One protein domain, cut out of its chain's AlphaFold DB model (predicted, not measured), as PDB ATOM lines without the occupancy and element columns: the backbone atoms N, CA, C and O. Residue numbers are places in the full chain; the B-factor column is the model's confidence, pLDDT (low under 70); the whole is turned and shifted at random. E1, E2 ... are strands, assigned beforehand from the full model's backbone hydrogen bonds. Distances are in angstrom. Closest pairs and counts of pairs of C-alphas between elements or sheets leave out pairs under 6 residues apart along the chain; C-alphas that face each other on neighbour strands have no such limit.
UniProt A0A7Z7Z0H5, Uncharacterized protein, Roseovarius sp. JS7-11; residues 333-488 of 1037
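Overview. This is residues 333 to 488 of the 1037 residues of an uncharacterized protein of Roseovarius sp. JS7-11 (UniProt A0A7Z7Z0H5). With little regular structure, the printed part winds in stacked turns into a flat slab: the parallel sheet E2 E4 E6 E8 E12 E14 faces a second wall, parallel E1 E3 E5 E7 beside mixed E11 E10 E9 E13. It is all strand, E1 to E14 in order holding 61 of 156 printed residues. It is compact, radius of gyration of the C-alphas 14.4 A, spans 40, 38 and 21 A.

Arrangement. The closest C-alphas of E1, residues 334 to 336, and E2, 343 to 348, are Ile 335 and Leu 344, 7.3 A apart. E9, residues 424 to 429, and E10, 433 to 438, form an antiparallel hairpin, N 427 and O 435 within hydrogen-bond range at 2.9 A.

Along the chain. C-alpha 334 is at (64.188, 173.002, 74.796). E10's end C-alphas are 17.4 A apart. E14, residues 478 to 480, ends at (78.718, 167.226, 48.929). Other strands are passed over.

Size, cuts and confidence. The printed part has no cut. The long links, residues 373 to 385, 398 to 410 and 465 to 477, each hold residues with pLDDT under 70.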
ATOM      1  N   ASP A 333      60.741 170.198  72.627       98.81
ATOM      2  CA  ASP A 333      61.763 170.287  73.655       98.81
ATOM      3  C   ASP A 333      62.496 171.635  73.637       98.81
ATOM      4  O   ASP A 333      62.442 172.437  72.701       98.81
ATOM      5  N   THR A 334      63.200 171.926  74.725       98.69
ATOM      6  CA  THR A 334      64.188 173.002  74.796       98.69
ATOM      7  C   THR A 334      65.484 172.437  75.348       98.69
ATOM      8  O   THR A 334      65.529 172.061  76.515       98.69
ATOM      9  N   ILE A 335      66.536 172.398  74.539       98.88
ATOM     10  CA  ILE A 335      67.829 171.813  74.900       98.88
ATOM     11  C   ILE A 335      68.906 172.889  74.748       98.88
ATOM     12  O   ILE A 335      68.953 173.597  73.746       98.88
ATOM     13  N   ILE A 336      69.741 173.062  75.768       98.25
ATOM     14  CA  ILE A 336      70.855 174.016  75.774       98.25
ATOM     15  C   ILE A 336      72.109 173.271  76.228       98.25
ATOM     16  O   ILE A 336      72.123 172.755  77.353       98.25
ATOM     17  N   GLY A 337      73.134 173.236  75.382       97.25
ATOM     18  CA  GLY A 337      74.437 172.671  75.709       97.25
ATOM     19  C   GLY A 337      75.300 173.577  76.597       97.25
ATOM     20  O   GLY A 337      74.805 174.523  77.232       97.25
ATOM     21  N   ASP A 338      76.573 173.228  76.741       94.44
ATOM     22  CA  ASP A 338      77.567 173.941  77.541       94.44
ATOM     23  C   ASP A 338      78.689 174.551  76.676       94.44
ATOM     24  O   ASP A 338      78.406 175.074  75.607       94.44
ATOM     25  N   ASP A 339      79.919 174.661  77.191       92.12
ATOM     26  CA  ASP A 339      81.055 175.214  76.430       92.12
ATOM     27  C   ASP A 339      81.912 174.095  75.786       92.12
ATOM     28  O   ASP A 339      83.010 174.367  75.291       92.12
ATOM     29  N   GLN A 340      81.483 172.832  75.896       91.38
ATOM     30  CA  GLN A 340      82.147 171.654  75.336       91.38
ATOM     31  C   GLN A 340      81.449 171.215  74.049       91.38
ATOM     32  O   GLN A 340      80.292 171.536  73.838       91.38
ATOM     33  N   ASP A 341      82.129 170.404  73.241       92.12
ATOM     34  CA  ASP A 341      81.536 169.770  72.062       92.12
ATOM     35  C   ASP A 341      80.380 168.848  72.505       92.12
ATOM     36  O   ASP A 341      80.605 167.853  73.201       92.12
ATOM     37  N   ASN A 342      79.134 169.189  72.169       95.00
ATOM     38  CA  ASN A 342      77.948 168.442  72.593       95.00
ATOM     39  C   ASN A 342      77.254 167.705  71.431       95.00
ATOM     40  O   ASN A 342      77.305 168.120  70.276       95.00
ATOM     41  N   GLU A 343      76.532 166.620  71.741       97.88
ATOM     42  CA  GLU A 343      75.608 165.942  70.810       97.88
ATOM     43  C   GLU A 343      74.162 166.106  71.305       97.88
ATOM     44  O   GLU A 343      73.769 165.523  72.321       97.88
ATOM     45  N   LEU A 344      73.356 166.900  70.601       98.56
ATOM     46  CA  LEU A 344      72.020 167.310  71.040       98.56
ATOM     47  C   LEU A 344      70.956 166.866  70.029       98.56
ATOM     48  O   LEU A 344      71.010 167.256  68.865       98.56
ATOM     49  N   GLU A 345      69.974 166.082  70.473       98.62
ATOM     50  CA  GLU A 345      68.940 165.484  69.614       98.62
ATOM     51  C   GLU A 345      67.524 165.797  70.124       98.62
ATOM     52  O   GLU A 345      67.213 165.493  71.279       98.62
ATOM     53  N   GLY A 346      66.681 166.393  69.270       98.19
ATOM     54  CA  GLY A 346      65.280 166.752  69.554       98.19
ATOM     55  C   GLY A 346      64.281 165.609  69.352       98.19
ATOM     56  O   GLY A 346      63.487 165.347  70.244       98.19
ATOM     57  N   LEU A 347      64.430 164.825  68.275       97.44
ATOM     58  CA  LEU A 347      63.501 163.766  67.825       97.44
ATOM     59  C   LEU A 347      62.239 164.338  67.146       97.44
ATOM     60  O   LEU A 347      62.344 165.183  66.268       97.44
ATOM     61  N   ASP A 348      61.048 163.802  67.435       96.75
ATOM     62  CA  ASP A 348      59.797 164.372  66.928       96.75
ATOM     63  C   ASP A 348      59.425 165.591  67.781       96.75
ATOM     64  O   ASP A 348      59.324 165.480  69.001       96.75
ATOM     65  N   GLY A 349      59.021 166.705  67.189       97.69
ATOM     66  CA  GLY A 349      58.681 167.869  67.994       97.69
ATOM     67  C   GLY A 349      58.801 169.163  67.230       97.69
ATOM     68  O   GLY A 349      59.039 169.189  66.042       97.69
ATOM     69  N   ASN A 350      58.531 170.268  67.910       98.44
ATOM     70  CA  ASN A 350      59.008 171.554  67.424       98.44
ATOM     71  C   ASN A 350      59.994 172.012  68.483       98.44
ATOM     72  O   ASN A 350      59.571 172.548  69.520       98.44
ATOM     73  N   ASP A 351      61.262 171.751  68.235       98.81
ATOM     74  CA  ASP A 351      62.302 171.810  69.240       98.81
ATOM     75  C   ASP A 351      63.041 173.141  69.190       98.81
ATOM     76  O   ASP A 351      63.045 173.883  68.205       98.81
ATOM     77  N   THR A 352      63.626 173.519  70.318       98.75
ATOM     78  CA  THR A 352      64.535 174.660  70.413       98.75
ATOM     79  C   THR A 352      65.844 174.172  70.999       98.75
ATOM     80  O   THR A 352      65.928 173.945  72.205       98.75
ATOM     81  N   ILE A 353      66.859 174.023  70.156       98.75
ATOM     82  CA  ILE A 353      68.159 173.479  70.541       98.75
ATOM     83  C   ILE A 353      69.214 174.564  70.360       98.75
ATOM     84  O   ILE A 353      69.303 175.156  69.290       98.75
ATOM     85  N   ALA A 354      69.992 174.843  71.402       97.81
ATOM     86  CA  ALA A 354      71.138 175.742  71.344       97.81
ATOM     87  C   ALA A 354      72.403 174.981  71.746       97.81
ATOM     88  O   ALA A 354      72.443 174.447  72.856       97.81
ATOM     89  N   GLY A 355      73.400 174.954  70.862       94.75
ATOM     90  CA  GLY A 355      74.660 174.232  71.069       94.75
ATOM     91  C   GLY A 355      75.432 174.766  72.271       94.75
ATOM     92  O   GLY A 355      75.590 174.076  73.266       94.75
ATOM     93  N   GLY A 356      75.724 176.066  72.262       92.31
ATOM     94  CA  GLY A 356      76.588 176.673  73.271       92.31
ATOM     95  C   GLY A 356      77.939 176.997  72.650       92.31
ATOM     96  O   GLY A 356      77.963 177.490  71.525       92.31
ATOM     97  N   GLY A 357      79.024 176.838  73.403       89.31
ATOM     98  CA  GLY A 357      80.386 176.871  72.856       89.31
ATOM     99  C   GLY A 357      80.879 175.452  72.552       89.31
ATOM    100  O   GLY A 357      80.229 174.497  72.936       89.31
ATOM    101  N   GLY A 358      82.060 175.305  71.943       88.50
ATOM    102  CA  GLY A 358      82.516 173.991  71.450       88.50
ATOM    103  C   GLY A 358      81.975 173.695  70.050       88.50
ATOM    104  O   GLY A 358      81.247 174.515  69.512       88.50
ATOM    105  N   ARG A 359      82.418 172.610  69.406       88.56
ATOM    106  CA  ARG A 359      81.924 172.161  68.095       88.56
ATOM    107  C   ARG A 359      80.784 171.171  68.302       88.56
ATOM    108  O   ARG A 359      81.021 169.993  68.569       88.56
ATOM    109  N   ASP A 360      79.560 171.645  68.142       92.94
ATOM    110  CA  ASP A 360      78.369 170.871  68.475       92.94
ATOM    111  C   ASP A 360      77.832 170.063  67.290       92.94
ATOM    112  O   ASP A 360      77.942 170.460  66.130       92.94
ATOM    113  N   ASN A 361      77.197 168.930  67.587       95.00
ATOM    114  CA  ASN A 361      76.369 168.172  66.654       95.00
ATOM    115  C   ASN A 361      74.901 168.298  67.071       95.00
ATOM    116  O   ASN A 361      74.489 167.756  68.099       95.00
ATOM    117  N   ILE A 362      74.116 169.026  66.280       97.62
ATOM    118  CA  ILE A 362      72.725 169.355  66.588       97.62
ATOM    119  C   ILE A 362      71.798 168.663  65.591       97.62
ATOM    120  O   ILE A 362      71.868 168.903  64.384       97.62
ATOM    121  N   ARG A 363      70.871 167.857  66.109       98.31
ATOM    122  CA  ARG A 363      69.834 167.162  65.340       98.31
ATOM    123  C   ARG A 363      68.455 167.626  65.795       98.31
ATOM    124  O   ARG A 363      68.078 167.365  66.934       98.31
ATOM    125  N   GLY A 364      67.725 168.311  64.914       97.69
ATOM    126  CA  GLY A 364      66.335 168.723  65.157       97.69
ATOM    127  C   GLY A 364      65.423 167.504  65.167       97.69
ATOM    128  O   GLY A 364      65.069 167.004  66.228       97.69
ATOM    129  N   GLY A 365      65.212 166.930  63.985       97.12
ATOM    130  CA  GLY A 365      64.428 165.715  63.801       97.12
ATOM    131  C   GLY A 365      63.168 166.013  62.997       97.12
ATOM    132  O   GLY A 365      63.251 166.622  61.935       97.12
ATOM    133  N   ASP A 366      62.014 165.516  63.429       96.25
ATOM    134  CA  ASP A 366      60.750 165.730  62.724       96.25
ATOM    135  C   ASP A 366      59.973 166.907  63.331       96.25
ATOM    136  O   ASP A 366      59.342 166.763  64.376       96.25
ATOM    137  N   GLY A 367      59.860 168.012  62.592       96.94
ATOM    138  CA  GLY A 367      58.937 169.114  62.867       96.94
ATOM    139  C   GLY A 367      59.555 170.493  62.647       96.94
ATOM    140  O   GLY A 367      60.499 170.645  61.889       96.94
ATOM    141  N   ASP A 368      58.924 171.557  63.154       98.00
ATOM    142  CA  ASP A 368      59.445 172.911  62.889       98.00
ATOM    143  C   ASP A 368      60.407 173.330  64.009       98.00
ATOM    144  O   ASP A 368      59.958 173.887  65.024       98.00
ATOM    145  N   ASP A 369      61.705 173.114  63.799       98.69
ATOM    146  CA  ASP A 369      62.733 173.306  64.823       98.69
ATOM    147  C   ASP A 369      63.438 174.662  64.740       98.69
ATOM    148  O   ASP A 369      63.483 175.347  63.712       98.69
ATOM    149  N   THR A 370      64.003 175.091  65.865       98.69
ATOM    150  CA  THR A 370      64.921 176.230  65.962       98.69
ATOM    151  C   THR A 370      66.258 175.743  66.500       98.69
ATOM    152  O   THR A 370      66.349 175.380  67.670       98.69
ATOM    153  N   LEU A 371      67.284 175.763  65.652       98.56
ATOM    154  CA  LEU A 371      68.619 175.234  65.925       98.56
ATOM    155  C   LEU A 371      69.616 176.400  65.961       98.56
ATOM    156  O   LEU A 371      69.833 177.073  64.952       98.56
ATOM    157  N   ASP A 372      70.165 176.685  67.138       96.75
ATOM    158  CA  ASP A 372      71.016 177.841  67.418       96.75
ATOM    159  C   ASP A 372      72.462 177.419  67.710       96.75
ATOM    160  O   ASP A 372      72.812 177.011  68.817       96.75
ATOM    161  N   ALA A 373      73.295 177.569  66.689       92.88
ATOM    162  CA  ALA A 373      74.738 177.364  66.664       92.88
ATOM    163  C   ALA A 373      75.502 178.705  66.725       92.88
ATOM    164  O   ALA A 373      76.636 178.839  66.272       92.88
ATOM    165  N   SER A 374      74.876 179.772  67.238       90.69
ATOM    166  CA  SER A 374      75.514 181.094  67.305       90.69
ATOM    167  C   SER A 374      76.451 181.287  68.503       90.69
ATOM    168  O   SER A 374      77.066 182.349  68.615       90.69
ATOM    169  N   GLY A 375      76.542 180.308  69.408       83.94
ATOM    170  CA  GLY A 375      77.367 180.378  70.617       83.94
ATOM    171  C   GLY A 375      78.837 179.973  70.433       83.94
ATOM    172  O   GLY A 375      79.628 180.228  71.343       83.94
ATOM    173  N   GLY A 376      79.192 179.400  69.279       71.19
ATOM    174  CA  GLY A 376      80.515 178.849  68.987       71.19
ATOM    175  C   GLY A 376      81.707 179.804  69.159       71.19
ATOM    176  O   GLY A 376      81.575 181.021  69.020       71.19
ATOM    177  N   ASP A 377      82.902 179.259  69.429       64.62
ATOM    178  CA  ASP A 377      84.162 180.018  69.572       64.62
ATOM    179  C   ASP A 377      85.169 179.656  68.464       64.62
ATOM    180  O   ASP A 377      85.535 178.492  68.282       64.62
ATOM    181  N   SER A 378      85.693 180.668  67.761       59.44
ATOM    182  CA  SER A 378      86.706 180.486  66.714       59.44
ATOM    183  C   SER A 378      88.050 179.968  67.243       59.44
ATOM    184  O   SER A 378      88.852 179.447  66.468       59.44
ATOM    185  N   ALA A 379      88.308 180.047  68.555       58.09
ATOM    186  CA  ALA A 379      89.535 179.535  69.166       58.09
ATOM    187  C   ALA A 379      89.550 178.009  69.399       58.09
ATOM    188  O   ALA A 379      90.641 177.444  69.523       58.09
ATOM    189  N   SER A 380      88.387 177.351  69.492       56.78
ATOM    190  CA  SER A 380      88.272 175.908  69.778       56.78
ATOM    191  C   SER A 380      87.766 175.076  68.602       56.78
ATOM    192  O   SER A 380      88.057 173.885  68.564       56.78
ATOM    193  N   GLN A 381      87.042 175.677  67.656       56.16
ATOM    194  CA  GLN A 381      86.283 174.917  66.662       56.16
ATOM    195  C   GLN A 381      87.118 174.416  65.476       56.16
ATOM    196  O   GLN A 381      87.011 173.245  65.131       56.16
ATOM    197  N   GLY A 382      87.967 175.231  64.843       52.31
ATOM    198  CA  GLY A 382      88.672 174.857  63.595       52.31
ATOM    199  C   GLY A 382      87.757 174.579  62.378       52.31
ATOM    200  O   GLY A 382      88.130 174.915  61.261       52.31
ATOM    201  N   TYR A 383      86.556 174.040  62.607       59.53
ATOM    202  CA  TYR A 383      85.416 173.785  61.728       59.53
ATOM    203  C   TYR A 383      84.147 173.987  62.587       59.53
ATOM    204  O   TYR A 383      84.136 173.517  63.726       59.53
ATOM    205  N   GLY A 384      83.126 174.704  62.110       76.81
ATOM    206  CA  GLY A 384      81.965 175.082  62.922       76.81
ATOM    207  C   GLY A 384      81.020 173.924  63.254       76.81
ATOM    208  O   GLY A 384      81.328 172.747  63.031       76.81
ATOM    209  N   ASP A 385      79.877 174.268  63.850       89.69
ATOM    210  CA  ASP A 385      78.886 173.297  64.328       89.69
ATOM    211  C   ASP A 385      78.236 172.525  63.172       89.69
ATOM    212  O   ASP A 385      78.000 173.072  62.091       89.69
ATOM    213  N   ILE A 386      77.902 171.260  63.428       92.75
ATOM    214  CA  ILE A 386      77.278 170.341  62.475       92.75
ATOM    215  C   ILE A 386      75.783 170.261  62.758       92.75
ATOM    216  O   ILE A 386      75.370 169.854  63.843       92.75
ATOM    217  N   ILE A 387      74.960 170.604  61.768       96.25
ATOM    218  CA  ILE A 387      73.512 170.733  61.925       96.25
ATOM    219  C   ILE A 387      72.765 169.800  60.973       96.25
ATOM    220  O   ILE A 387      72.880 169.896  59.750       96.25
ATOM    221  N   GLN A 388      71.907 168.957  61.543       97.38
ATOM    222  CA  GLN A 388      70.927 168.149  60.823       97.38
ATOM    223  C   GLN A 388      69.522 168.615  61.212       97.38
ATOM    224  O   GLN A 388      69.014 168.292  62.285       97.38
ATOM    225  N   GLY A 389      68.893 169.398  60.332       95.62
ATOM    226  CA  GLY A 389      67.548 169.937  60.564       95.62
ATOM    227  C   GLY A 389      66.467 168.856  60.627       95.62
ATOM    228  O   GLY A 389      65.565 168.948  61.447       95.62
ATOM    229  N   GLY A 390      66.586 167.816  59.799       96.19
ATOM    230  CA  GLY A 390      65.553 166.792  59.648       96.19
ATOM    231  C   GLY A 390      64.384 167.263  58.773       96.19
ATOM    232  O   GLY A 390      64.598 167.973  57.786       96.19
ATOM    233  N   THR A 391      63.157 166.825  59.065       97.06
ATOM    234  CA  THR A 391      61.966 167.238  58.300       97.06
ATOM    235  C   THR A 391      61.261 168.422  58.948       97.06
ATOM    236  O   THR A 391      61.331 168.602  60.150       97.06
ATOM    237  N   GLY A 392      60.520 169.207  58.161       96.25
ATOM    238  CA  GLY A 392      59.736 170.350  58.628       96.25
ATOM    239  C   GLY A 392      60.242 171.691  58.101       96.25
ATOM    240  O   GLY A 392      60.773 171.770  56.992       96.25
ATOM    241  N   ASN A 393      59.933 172.776  58.821       97.56
ATOM    242  CA  ASN A 393      60.388 174.131  58.494       97.56
ATOM    243  C   ASN A 393      61.357 174.633  59.568       97.56
ATOM    244  O   ASN A 393      60.950 175.334  60.502       97.56
ATOM    245  N   ASN A 394      62.634 174.320  59.403       98.31
ATOM    246  CA  ASN A 394      63.641 174.592  60.415       98.31
ATOM    247  C   ASN A 394      64.225 176.003  60.294       98.31
ATOM    248  O   ASN A 394      64.380 176.580  59.211       98.31
ATOM    249  N   THR A 395      64.557 176.587  61.441       98.56
ATOM    250  CA  THR A 395      65.304 177.844  61.550       98.56
ATOM    251  C   THR A 395      66.680 177.552  62.121       98.56
ATOM    252  O   THR A 395      66.804 177.301  63.315       98.56
ATOM    253  N   ILE A 396      67.705 177.627  61.277       98.25
ATOM    254  CA  ILE A 396      69.098 177.341  61.618       98.25
ATOM    255  C   ILE A 396      69.872 178.661  61.742       98.25
ATOM    256  O   ILE A 396      69.847 179.522  60.854       98.25
ATOM    257  N   ILE A 397      70.557 178.850  62.863       95.75
ATOM    258  CA  ILE A 397      71.261 180.089  63.196       95.75
ATOM    259  C   ILE A 397      72.737 179.762  63.409       95.75
ATOM    260  O   ILE A 397      73.067 179.123  64.396       95.75
ATOM    261  N   GLY A 398      73.618 180.205  62.509       91.69
ATOM    262  CA  GLY A 398      75.059 179.969  62.625       91.69
ATOM    263  C   GLY A 398      75.828 181.102  63.310       91.69
ATOM    264  O   GLY A 398      75.273 182.148  63.675       91.69
ATOM    265  N   HIS A 399      77.140 180.912  63.446       86.56
ATOM    266  CA  HIS A 399      78.029 181.847  64.130       86.56
ATOM    267  C   HIS A 399      78.727 182.833  63.174       86.56
ATOM    268  O   HIS A 399      79.563 182.481  62.343       86.56
ATOM    269  N   ALA A 400      78.432 184.126  63.339       85.25
ATOM    270  CA  ALA A 400      78.898 185.173  62.430       85.25
ATOM    271  C   ALA A 400      80.417 185.433  62.452       85.25
ATOM    272  O   ALA A 400      80.950 185.918  61.455       85.25
ATOM    273  N   GLN A 401      81.103 185.221  63.585       79.06
ATOM    274  CA  GLN A 401      82.558 185.429  63.656       79.06
ATOM    275  C   GLN A 401      83.325 184.223  63.105       79.06
ATOM    276  O   GLN A 401      84.263 184.438  62.348       79.06
ATOM    277  N   ALA A 402      82.890 182.987  63.387       76.25
ATOM    278  CA  ALA A 402      83.514 181.783  62.825       76.25
ATOM    279  C   ALA A 402      83.483 181.810  61.287       76.25
ATOM    280  O   ALA A 402      84.533 181.724  60.651       76.25
ATOM    281  N   PHE A 403      82.321 182.142  60.711       79.31
ATOM    282  CA  PHE A 403      82.166 182.359  59.269       79.31
ATOM    283  C   PHE A 403      83.079 183.473  58.708       79.31
ATOM    284  O   PHE A 403      83.447 183.457  57.538       79.31
ATOM    285  N   ALA A 404      83.461 184.472  59.516       75.31
ATOM    286  CA  ALA A 404      84.336 185.566  59.082       75.31
ATOM    287  C   ALA A 404      85.839 185.249  59.212       75.31
ATOM    288  O   ALA A 404      86.640 185.807  58.458       75.31
ATOM    289  N   ASP A 405      86.224 184.376  60.146       64.56
ATOM    290  CA  ASP A 405      87.618 184.149  60.551       64.56
ATOM    291  C   ASP A 405      88.395 183.193  59.619       64.56
ATOM    292  O   ASP A 405      89.593 182.994  59.836       64.56
ATOM    293  N   ARG A 406      87.758 182.634  58.569       58.66
ATOM    294  CA  ARG A 406      88.302 181.751  57.493       58.66
ATOM    295  C   ARG A 406      89.108 180.513  57.930       58.66
ATOM    296  O   ARG A 406      89.480 179.699  57.098       58.66
ATOM    297  N   SER A 407      89.397 180.388  59.216       48.44
ATOM    298  CA  SER A 407      90.155 179.317  59.862       48.44
ATOM    299  C   SER A 407      89.253 178.361  60.639       48.44
ATOM    300  O   SER A 407      89.763 177.398  61.199       48.44
ATOM    301  N   GLY A 408      87.946 178.654  60.688       49.84
ATOM    302  CA  GLY A 408      86.957 177.954  61.505       49.84
ATOM    303  C   GLY A 408      85.742 177.408  60.755       49.84
ATOM    304  O   GLY A 408      84.943 176.754  61.401       49.84
ATOM    305  N   GLY A 409      85.572 177.681  59.452       63.41
ATOM    306  CA  GLY A 409      84.312 177.420  58.737       63.41
ATOM    307  C   GLY A 409      83.112 178.187  59.325       63.41
ATOM    308  O   GLY A 409      83.140 178.692  60.447       63.41
ATOM    309  N   GLY A 410      82.050 178.353  58.555       79.94
ATOM    310  CA  GLY A 410      80.708 178.573  59.080       79.94
ATOM    311  C   GLY A 410      80.160 177.295  59.713       79.94
ATOM    312  O   GLY A 410      80.913 176.469  60.219       79.94
ATOM    313  N   ILE A 411      78.837 177.153  59.723       88.75
ATOM    314  CA  ILE A 411      78.192 175.892  60.118       88.75
ATOM    315  C   ILE A 411      78.099 174.914  58.940       88.75
ATOM    316  O   ILE A 411      77.885 175.332  57.797       88.75
ATOM    317  N   ASP A 412      78.141 173.623  59.265       91.62
ATOM    318  CA  ASP A 412      77.924 172.515  58.336       91.62
ATOM    319  C   ASP A 412      76.434 172.129  58.364       91.62
ATOM    320  O   ASP A 412      75.890 171.818  59.425       91.62
ATOM    321  N   VAL A 413      75.741 172.148  57.220       95.56
ATOM    322  CA  VAL A 413      74.307 171.801  57.141       95.56
ATOM    323  C   VAL A 413      74.100 170.542  56.301       95.56
ATOM    324  O   VAL A 413      74.345 170.547  55.095       95.56
ATOM    325  N   ILE A 414      73.589 169.481  56.927       96.12
ATOM    326  CA  ILE A 414      73.573 168.126  56.358       96.12
ATOM    327  C   ILE A 414      72.142 167.610  56.158       96.12
ATOM    328  O   ILE A 414      71.328 167.643  57.088       96.12
ATOM    329  N   TYR A 415      71.853 167.071  54.966       96.88
ATOM    330  CA  TYR A 415      70.562 166.460  54.615       96.88
ATOM    331  C   TYR A 415      70.638 164.971  54.223       96.88
ATOM    332  O   TYR A 415      69.597 164.394  53.908       96.88
ATOM    333  N   GLU A 416      71.806 164.325  54.312       93.25
ATOM    334  CA  GLU A 416      72.090 162.968  53.793       93.25
ATOM    335  C   GLU A 416      70.992 161.941  54.119       93.25
ATOM    336  O   GLU A 416      70.513 161.195  53.261       93.25
ATOM    337  N   ASN A 417      70.550 161.946  55.379       88.62
ATOM    338  CA  ASN A 417      69.638 160.955  55.945       88.62
ATOM    339  C   ASN A 417      68.159 161.388  55.931       88.62
ATOM    340  O   ASN A 417      67.311 160.736  56.545       88.62
ATOM    341  N   VAL A 418      67.818 162.482  55.239       94.19
ATOM    342  CA  VAL A 418      66.439 162.983  55.167       94.19
ATOM    343  C   VAL A 418      65.678 162.279  54.044       94.19
ATOM    344  O   VAL A 418      65.815 162.582  52.860       94.19
ATOM    345  N   GLU A 419      64.823 161.328  54.416       90.62
ATOM    346  CA  GLU A 419      64.059 160.542  53.449       90.62
ATOM    347  C   GLU A 419      62.868 161.302  52.836       90.62
ATOM    348  O   GLU A 419      62.204 162.142  53.447       90.62
ATOM    349  N   GLY A 420      62.504 160.926  51.607       92.31
ATOM    350  CA  GLY A 420      61.259 161.371  50.978       92.31
ATOM    351  C   GLY A 420      61.277 162.812  50.463       92.31
ATOM    352  O   GLY A 420      60.221 163.312  50.060       92.31
ATOM    353  N   THR A 421      62.441 163.457  50.405       95.62
ATOM    354  CA  THR A 421      62.644 164.800  49.840       95.62
ATOM    355  C   THR A 421      62.392 164.825  48.332       95.62
ATOM    356  O   THR A 421      61.790 165.779  47.829       95.62
ATOM    357  N   GLY A 422      62.746 163.749  47.613       95.25
ATOM    358  CA  GLY A 422      62.782 163.735  46.151       95.25
ATOM    359  C   GLY A 422      63.879 164.643  45.592       95.25
ATOM    360  O   GLY A 422      63.720 165.122  44.465       95.25
ATOM    361  N   GLY A 423      64.895 164.933  46.404       96.94
ATOM    362  CA  GLY A 423      65.940 165.930  46.201       96.94
ATOM    363  C   GLY A 423      65.621 167.273  46.862       96.94
ATOM    364  O   GLY A 423      64.449 167.646  47.027       96.94
ATOM    365  N   VAL A 424      66.658 168.013  47.228       98.31
ATOM    366  CA  VAL A 424      66.622 169.348  47.823       98.31
ATOM    367  C   VAL A 424      67.171 170.410  46.874       98.31
ATOM    368  O   VAL A 424      67.942 170.160  45.953       98.31
ATOM    369  N   VAL A 425      66.718 171.641  47.089       98.12
ATOM    370  CA  VAL A 425      67.231 172.846  46.443       98.12
ATOM    371  C   VAL A 425      67.792 173.743  47.532       98.12
ATOM    372  O   VAL A 425      67.019 174.311  48.309       98.12
ATOM    373  N   ILE A 426      69.113 173.885  47.562       97.94
ATOM    374  CA  ILE A 426      69.843 174.776  48.461       97.94
ATOM    375  C   ILE A 426      70.140 176.073  47.710       97.94
ATOM    376  O   ILE A 426      70.525 176.083  46.537       97.94
ATOM    377  N   THR A 427      69.872 177.207  48.350       96.06
ATOM    378  CA  THR A 427      70.190 178.535  47.815       96.06
ATOM    379  C   THR A 427      70.859 179.363  48.890       96.06
ATOM    380  O   THR A 427      70.211 179.736  49.870       96.06
ATOM    381  N   VAL A 428      72.129 179.678  48.671       93.06
ATOM    382  CA  VAL A 428      72.964 180.484  49.551       93.06
ATOM    383  C   VAL A 428      72.990 181.919  49.037       93.06
ATOM    384  O   VAL A 428      73.125 182.213  47.853       93.06
ATOM    385  N   GLY A 429      72.780 182.845  49.953       88.25
ATOM    386  CA  GLY A 429      72.886 184.278  49.759       88.25
ATOM    387  C   GLY A 429      73.995 184.860  50.628       88.25
ATOM    388  O   GLY A 429      74.719 184.158  51.327       88.25
ATOM    389  N   ALA A 430      74.114 186.188  50.607       82.19
ATOM    390  CA  ALA A 430      75.202 186.892  51.280       82.19
ATOM    391  C   ALA A 430      75.364 186.498  52.762       82.19
ATOM    392  O   ALA A 430      74.382 186.435  53.508       82.19
ATOM    393  N   ASN A 431      76.619 186.354  53.197       78.94
ATOM    394  CA  ASN A 431      77.013 185.916  54.543       78.94
ATOM    395  C   ASN A 431      76.513 184.502  54.910       78.94
ATOM    396  O   ASN A 431      76.076 184.291  56.042       78.94
ATOM    397  N   GLY A 432      76.488 183.575  53.945       86.62
ATOM    398  CA  GLY A 432      76.051 182.197  54.186       86.62
ATOM    399  C   GLY A 432      74.585 182.103  54.612       86.62
ATOM    400  O   GLY A 432      74.210 181.215  55.368       86.62
ATOM    401  N   THR A 433      73.751 183.082  54.233       91.31
ATOM    402  CA  THR A 433      72.329 183.117  54.612       91.31
ATOM    403  C   THR A 433      71.470 182.599  53.481       91.31
ATOM    404  O   THR A 433      71.625 183.045  52.352       91.31
ATOM    405  N   GLY A 434      70.534 181.695  53.746       95.31
ATOM    406  CA  GLY A 434      69.851 181.026  52.649       95.31
ATOM    407  C   GLY A 434      68.669 180.168  53.051       95.31
ATOM    408  O   GLY A 434      68.104 180.308  54.141       95.31
ATOM    409  N   THR A 435      68.256 179.330  52.107       97.38
ATOM    410  CA  THR A 435      67.120 178.419  52.258       97.38
ATOM    411  C   THR A 435      67.412 177.062  51.646       97.38
ATOM    412  O   THR A 435      68.016 177.008  50.573       97.38
ATOM    413  N   THR A 436      66.858 176.013  52.248       98.25
ATOM    414  CA  THR A 436      66.795 174.670  51.661       98.25
ATOM    415  C   THR A 436      65.341 174.258  51.495       98.25
ATOM    416  O   THR A 436      64.547 174.376  52.423       98.25
ATOM    417  N   THR A 437      64.952 173.786  50.311       97.81
ATOM    418  CA  THR A 437      63.580 173.313  50.058       97.81
ATOM    419  C   THR A 437      63.575 171.974  49.345       97.81
ATOM    420  O   THR A 437      64.293 171.817  48.365       97.81
ATOM    421  N   SER A 438      62.726 171.037  49.761       97.44
ATOM    422  CA  SER A 438      62.582 169.742  49.086       97.44
ATOM    423  C   SER A 438      61.666 169.800  47.856       97.44
ATOM    424  O   SER A 438      60.677 170.544  47.803       97.44
ATOM    425  N   ASN A 439      61.924 168.930  46.879       93.19
ATOM    426  CA  ASN A 439      61.094 168.758  45.683       93.19
ATOM    427  C   ASN A 439      59.692 168.218  46.017       93.19
ATOM    428  O   ASN A 439      58.687 168.615  45.408       93.19
ATOM    429  N   ASN A 440      59.594 167.341  47.015       94.31
ATOM    430  CA  ASN A 440      58.333 166.948  47.625       94.31
ATOM    431  C   ASN A 440      57.911 168.010  48.641       94.31
ATOM    432  O   ASN A 440      58.483 168.138  49.719       94.31
ATOM    433  N   ALA A 441      56.889 168.785  48.279       87.12
ATOM    434  CA  ALA A 441      56.456 169.931  49.066       87.12
ATOM    435  C   ALA A 441      56.059 169.554  50.505       87.12
ATOM    436  O   ALA A 441      55.149 168.743  50.706       87.12
ATOM    437  N   GLY A 442      56.663 170.247  51.474       81.69
ATOM    438  CA  GLY A 442      56.359 170.116  52.899       81.69
ATOM    439  C   GLY A 442      57.161 169.045  53.635       81.69
ATOM    440  O   GLY A 442      56.753 168.705  54.738       81.69
ATOM    441  N   VAL A 443      58.230 168.513  53.027       94.69
ATOM    442  CA  VAL A 443      59.203 167.649  53.718       94.69
ATOM    443  C   VAL A 443      60.333 168.491  54.311       94.69
ATOM    444  O   VAL A 443      60.558 168.384  55.502       94.69
ATOM    445  N   VAL A 444      60.960 169.378  53.532       97.44
ATOM    446  CA  VAL A 444      61.981 170.338  54.003       97.44
ATOM    447  C   VAL A 444      61.662 171.734  53.468       97.44
ATOM    448  O   VAL A 444      61.352 171.893  52.277       97.44
ATOM    449  N   ASN A 445      61.721 172.751  54.328       96.88
ATOM    450  CA  ASN A 445      61.624 174.164  53.955       96.88
ATOM    451  C   ASN A 445      62.296 175.040  55.026       96.88
ATOM    452  O   ASN A 445      61.642 175.740  55.806       96.88
ATOM    453  N   ASP A 446      63.620 174.996  55.006       98.31
ATOM    454  CA  ASP A 446      64.481 175.490  56.067       98.31
ATOM    455  C   ASP A 446      65.079 176.848  55.710       98.31
ATOM    456  O   ASP A 446      65.201 177.232  54.540       98.31
ATOM    457  N   THR A 447      65.464 177.592  56.741       98.19
ATOM    458  CA  THR A 447      66.247 178.827  56.633       98.19
ATOM    459  C   THR A 447      67.528 178.679  57.432       98.19
ATOM    460  O   THR A 447      67.489 178.130  58.528       98.19
ATOM    461  N   PHE A 448      68.639 179.197  56.914       97.06
ATOM    462  CA  PHE A 448      69.933 179.138  57.590       97.06
ATOM    463  C   PHE A 448      70.690 180.466  57.503       97.06
ATOM    464  O   PHE A 448      70.398 181.324  56.660       97.06
ATOM    465  N   THR A 449      71.668 180.644  58.388       93.44
ATOM    466  CA  THR A 449      72.583 181.791  58.395       93.44
ATOM    467  C   THR A 449      74.003 181.337  58.690       93.44
ATOM    468  O   THR A 449      74.177 180.431  59.496       93.44
ATOM    469  N   TYR A 450      74.993 181.998  58.082       89.50
ATOM    470  CA  TYR A 450      76.419 181.742  58.307       89.50
ATOM    471  C   TYR A 450      76.858 180.292  58.038       89.50
ATOM    472  O   TYR A 450      77.737 179.784  58.726       89.50
ATOM    473  N   ALA A 451      76.240 179.644  57.050       89.50
ATOM    474  CA  ALA A 451      76.624 178.323  56.564       89.50
ATOM    475  C   ALA A 451      77.489 178.446  55.303       89.50
ATOM    476  O   ALA A 451      77.209 179.286  54.441       89.50
ATOM    477  N   ASP A 452      78.513 177.612  55.206       86.50
ATOM    478  CA  ASP A 452      79.454 177.510  54.085       86.50
ATOM    479  C   ASP A 452      79.679 176.063  53.633       86.50
ATOM    480  O   ASP A 452      80.190 175.856  52.537       86.50
ATOM    481  N   HIS A 453      79.260 175.066  54.412       91.44
ATOM    482  CA  HIS A 453      79.303 173.664  54.015       91.44
ATOM    483  C   HIS A 453      77.902 173.057  53.956       91.44
ATOM    484  O   HIS A 453      77.086 173.234  54.866       91.44
ATOM    485  N   PHE A 454      77.630 172.321  52.879       95.38
ATOM    486  CA  PHE A 454      76.349 171.667  52.663       95.38
ATOM    487  C   PHE A 454      76.515 170.260  52.108       95.38
ATOM    488  O   PHE A 454      77.247 170.046  51.140       95.38
ATOM    489  N   GLU A 455      75.728 169.346  52.664       96.81
ATOM    490  CA  GLU A 455      75.596 167.972  52.192       96.81
ATOM    491  C   GLU A 455      74.152 167.705  51.764       96.81
ATOM    492  O   GLU A 455      73.195 168.030  52.482       96.81
ATOM    493  N   GLY A 456      74.018 167.173  50.549       96.69
ATOM    494  CA  GLY A 456      72.766 166.833  49.893       96.69
ATOM    495  C   GLY A 456      72.050 165.635  50.499       96.69
ATOM    496  O   GLY A 456      72.277 165.232  51.633       96.69
ATOM    497  N   THR A 457      71.120 165.089  49.736       97.06
ATOM    498  CA  THR A 457      70.345 163.886  50.006       97.06
ATOM    499  C   THR A 457      70.756 162.794  49.027       97.06
ATOM    500  O   THR A 457      71.396 163.047  48.024       97.06
ATOM    501  N   GLN A 458      70.283 161.571  49.239       95.31
ATOM    502  CA  GLN A 458      70.486 160.456  48.298       95.31
ATOM    503  C   GLN A 458      69.627 160.552  47.004       95.31
ATOM    504  O   GLN A 458      69.359 159.543  46.342       95.31
ATOM    505  N   ASP A 459      69.090 161.735  46.691       96.69
ATOM    506  CA  ASP A 459      68.254 162.042  45.529       96.69
ATOM    507  C   ASP A 459      68.907 163.183  44.721       96.69
ATOM    508  O   ASP A 459      69.710 163.937  45.234       96.69
ATOM    509  N   ALA A 460      68.492 163.378  43.461       97.25
ATOM    510  CA  ALA A 460      69.039 164.454  42.627       97.25
ATOM    511  C   ALA A 460      68.748 165.866  43.180       97.25
ATOM    512  O   ALA A 460      67.596 166.335  43.150       97.25
ATOM    513  N   ASP A 461      69.811 166.564  43.552       98.44
ATOM    514  CA  ASP A 461      69.815 167.833  44.260       98.44
ATOM    515  C   ASP A 461      70.226 169.022  43.390       98.44
ATOM    516  O   ASP A 461      70.740 168.908  42.271       98.44
ATOM    517  N   VAL A 462      69.945 170.221  43.901       98.50
ATOM    518  CA  VAL A 462      70.335 171.481  43.270       98.50
ATOM    519  C   VAL A 462      70.945 172.420  44.302       98.50
ATOM    520  O   VAL A 462      70.243 172.939  45.168       98.50
ATOM    521  N   PHE A 463      72.216 172.747  44.128       98.00
ATOM    522  CA  PHE A 463      72.955 173.686  44.960       98.00
ATOM    523  C   PHE A 463      73.186 174.983  44.189       98.00
ATOM    524  O   PHE A 463      73.633 174.981  43.042       98.00
ATOM    525  N   ASN A 464      72.841 176.108  44.810       95.69
ATOM    526  CA  ASN A 464      73.093 177.438  44.270       95.69
ATOM    527  C   ASN A 464      73.869 178.234  45.318       95.69
ATOM    528  O   ASN A 464      73.266 178.691  46.292       95.69
ATOM    529  N   GLY A 465      75.172 178.386  45.100       91.62
ATOM    530  CA  GLY A 465      76.067 179.225  45.887       91.62
ATOM    531  C   GLY A 465      75.736 180.706  45.763       91.62
ATOM    532  O   GLY A 465      74.780 181.108  45.082       91.62
ATOM    533  N   SER A 466      76.498 181.540  46.451       86.19
ATOM    534  CA  SER A 466      76.235 182.970  46.530       86.19
ATOM    535  C   SER A 466      77.044 183.774  45.506       86.19
ATOM    536  O   SER A 466      78.178 183.459  45.182       86.19
ATOM    537  N   ASP A 467      76.468 184.860  44.973       68.12
ATOM    538  CA  ASP A 467      77.246 185.829  44.192       68.12
ATOM    539  C   ASP A 467      78.116 186.625  45.184       68.12
ATOM    540  O   ASP A 467      77.618 187.571  45.813       68.12
ATOM    541  N   GLY A 468      79.381 186.231  45.355       55.22
ATOM    542  CA  GLY A 468      80.338 186.796  46.307       55.22
ATOM    543  C   GLY A 468      80.200 188.309  46.516       55.22
ATOM    544  O   GLY A 468      80.442 189.141  45.634       55.22
ATOM    545  N   GLY A 469      79.792 188.696  47.724       38.19
ATOM    546  CA  GLY A 469      79.692 190.090  48.134       38.19
ATOM    547  C   GLY A 469      81.064 190.657  48.497       38.19
ATOM    548  O   GLY A 469      81.513 190.500  49.620       38.19
ATOM    549  N   SER A 470      81.706 191.369  47.569       35.00
ATOM    550  CA  SER A 470      82.773 192.359  47.819       35.00
ATOM    551  C   SER A 470      83.853 191.996  48.867       35.00
ATOM    552  O   SER A 470      83.808 192.469  50.001       35.00
ATOM    553  N   GLY A 471      84.900 191.278  48.451       37.97
ATOM    554  CA  GLY A 471      86.255 191.448  49.011       37.97
ATOM    555  C   GLY A 471      86.524 190.948  50.438       37.97
ATOM    556  O   GLY A 471      87.572 191.267  50.994       37.97
ATOM    557  N   THR A 472      85.621 190.168  51.032       35.66
ATOM    558  CA  THR A 472      85.746 189.618  52.397       35.66
ATOM    559  C   THR A 472      85.990 188.105  52.437       35.66
ATOM    560  O   THR A 472      86.293 187.580  53.503       35.66
ATOM    561  N   GLY A 473      86.006 187.390  51.303       44.91
ATOM    562  CA  GLY A 473      86.009 185.908  51.288       44.91
ATOM    563  C   GLY A 473      84.641 185.321  51.636       44.91
ATOM    564  O   GLY A 473      84.544 184.210  52.129       44.91
ATOM    565  N   GLN A 474      83.598 186.126  51.439       51.09
ATOM    566  CA  GLN A 474      82.204 185.710  51.460       51.09
ATOM    567  C   GLN A 474      81.865 185.173  50.066       51.09
ATOM    568  O   GLN A 474      82.070 185.907  49.094       51.09
ATOM    569  N   GLY A 475      81.354 183.944  49.990       55.03
ATOM    570  CA  GLY A 475      81.139 183.221  48.733       55.03
ATOM    571  C   GLY A 475      81.982 181.955  48.586       55.03
ATOM    572  O   GLY A 475      82.113 181.475  47.474       55.03
ATOM    573  N   ASN A 476      82.640 181.482  49.651       77.19
ATOM    574  CA  ASN A 476      83.355 180.216  49.581       77.19
ATOM    575  C   ASN A 476      82.448 179.120  50.107       77.19
ATOM    576  O   ASN A 476      82.269 179.034  51.322       77.19
ATOM    577  N   GLU A 477      81.873 178.317  49.219       87.19
ATOM    578  CA  GLU A 477      81.015 177.222  49.628       87.19
ATOM    579  C   GLU A 477      81.601 175.852  49.284       87.19
ATOM    580  O   GLU A 477      82.239 175.628  48.254       87.19
ATOM    581  N   SER A 478      81.367 174.914  50.193       90.94
ATOM    582  CA  SER A 478      81.727 173.517  50.063       90.94
ATOM    583  C   SER A 478      80.480 172.666  49.880       90.94
ATOM    584  O   SER A 478      79.543 172.747  50.674       90.94
ATOM    585  N   TRP A 479      80.527 171.767  48.904       95.44
ATOM    586  CA  TRP A 479      79.377 170.976  48.481       95.44
ATOM    587  C   TRP A 479      79.681 169.479  48.485       95.44
ATOM    588  O   TRP A 479      80.704 169.052  47.945       95.44
ATOM    589  N   VAL A 480      78.761 168.692  49.037       96.75
ATOM    590  CA  VAL A 480      78.718 167.226  48.929       96.75
ATOM    591  C   VAL A 480      77.370 166.855  48.313       96.75
ATOM    592  O   VAL A 480      76.328 167.236  48.850       96.75
ATOM    593  N   GLY A 481      77.392 166.198  47.151       95.50
ATOM    594  CA  GLY A 481      76.179 165.841  46.406       95.50
ATOM    595  C   GLY A 481      75.456 164.631  46.990       95.50
ATOM    596  O   GLY A 481      74.234 164.638  47.067       95.50
ATOM    597  N   GLU A 482      76.227 163.666  47.505       95.62
ATOM    598  CA  GLU A 482      75.775 162.300  47.786       95.62
ATOM    599  C   GLU A 482      75.350 161.565  46.505       95.62
ATOM    600  O   GLU A 482      75.858 161.853  45.428       95.62
ATOM    601  N   ALA A 483      74.509 160.530  46.596       95.06
ATOM    602  CA  ALA A 483      74.009 159.867  45.401       95.06
ATOM    603  C   ALA A 483      72.960 160.745  44.716       95.06
ATOM    604  O   ALA A 483      71.988 161.163  45.334       95.06
ATOM    605  N   GLY A 484      73.035 160.900  43.403       96.19
ATOM    606  CA  GLY A 484      72.092 161.774  42.719       96.19
ATOM    607  C   GLY A 484      72.653 162.222  41.391       96.19
ATOM    608  O   GLY A 484      73.803 161.993  41.079       96.19
ATOM    609  N   ASN A 485      71.817 162.790  40.521       97.81
ATOM    610  CA  ASN A 485      72.366 163.495  39.356       97.81
ATOM    611  C   ASN A 485      72.251 164.975  39.671       97.81
ATOM    612  O   ASN A 485      71.228 165.594  39.337       97.81
ATOM    613  N   ASP A 486      73.259 165.499  40.349       98.50
ATOM    614  CA  ASP A 486      73.144 166.768  41.042       98.50
ATOM    615  C   ASP A 486      73.494 167.935  40.137       98.50
ATOM    616  O   ASP A 486      74.103 167.817  39.069       98.50
ATOM    617  N   THR A 487      73.023 169.115  40.513       98.50
ATOM    618  CA  THR A 487      73.380 170.361  39.841       98.50
ATOM    619  C   THR A 487      73.980 171.310  40.857       98.50
ATOM    620  O   THR A 487      73.251 171.890  41.657       98.50
ATOM    621  N   ILE A 488      75.293 171.501  40.789       98.12
ATOM    622  CA  ILE A 488      76.051 172.357  41.695       98.12
ATOM    623  C   ILE A 488      76.495 173.601  40.931       98.12
ATOM    624  O   ILE A 488      77.220 173.526  39.938       98.12
TER     625      ILE A 488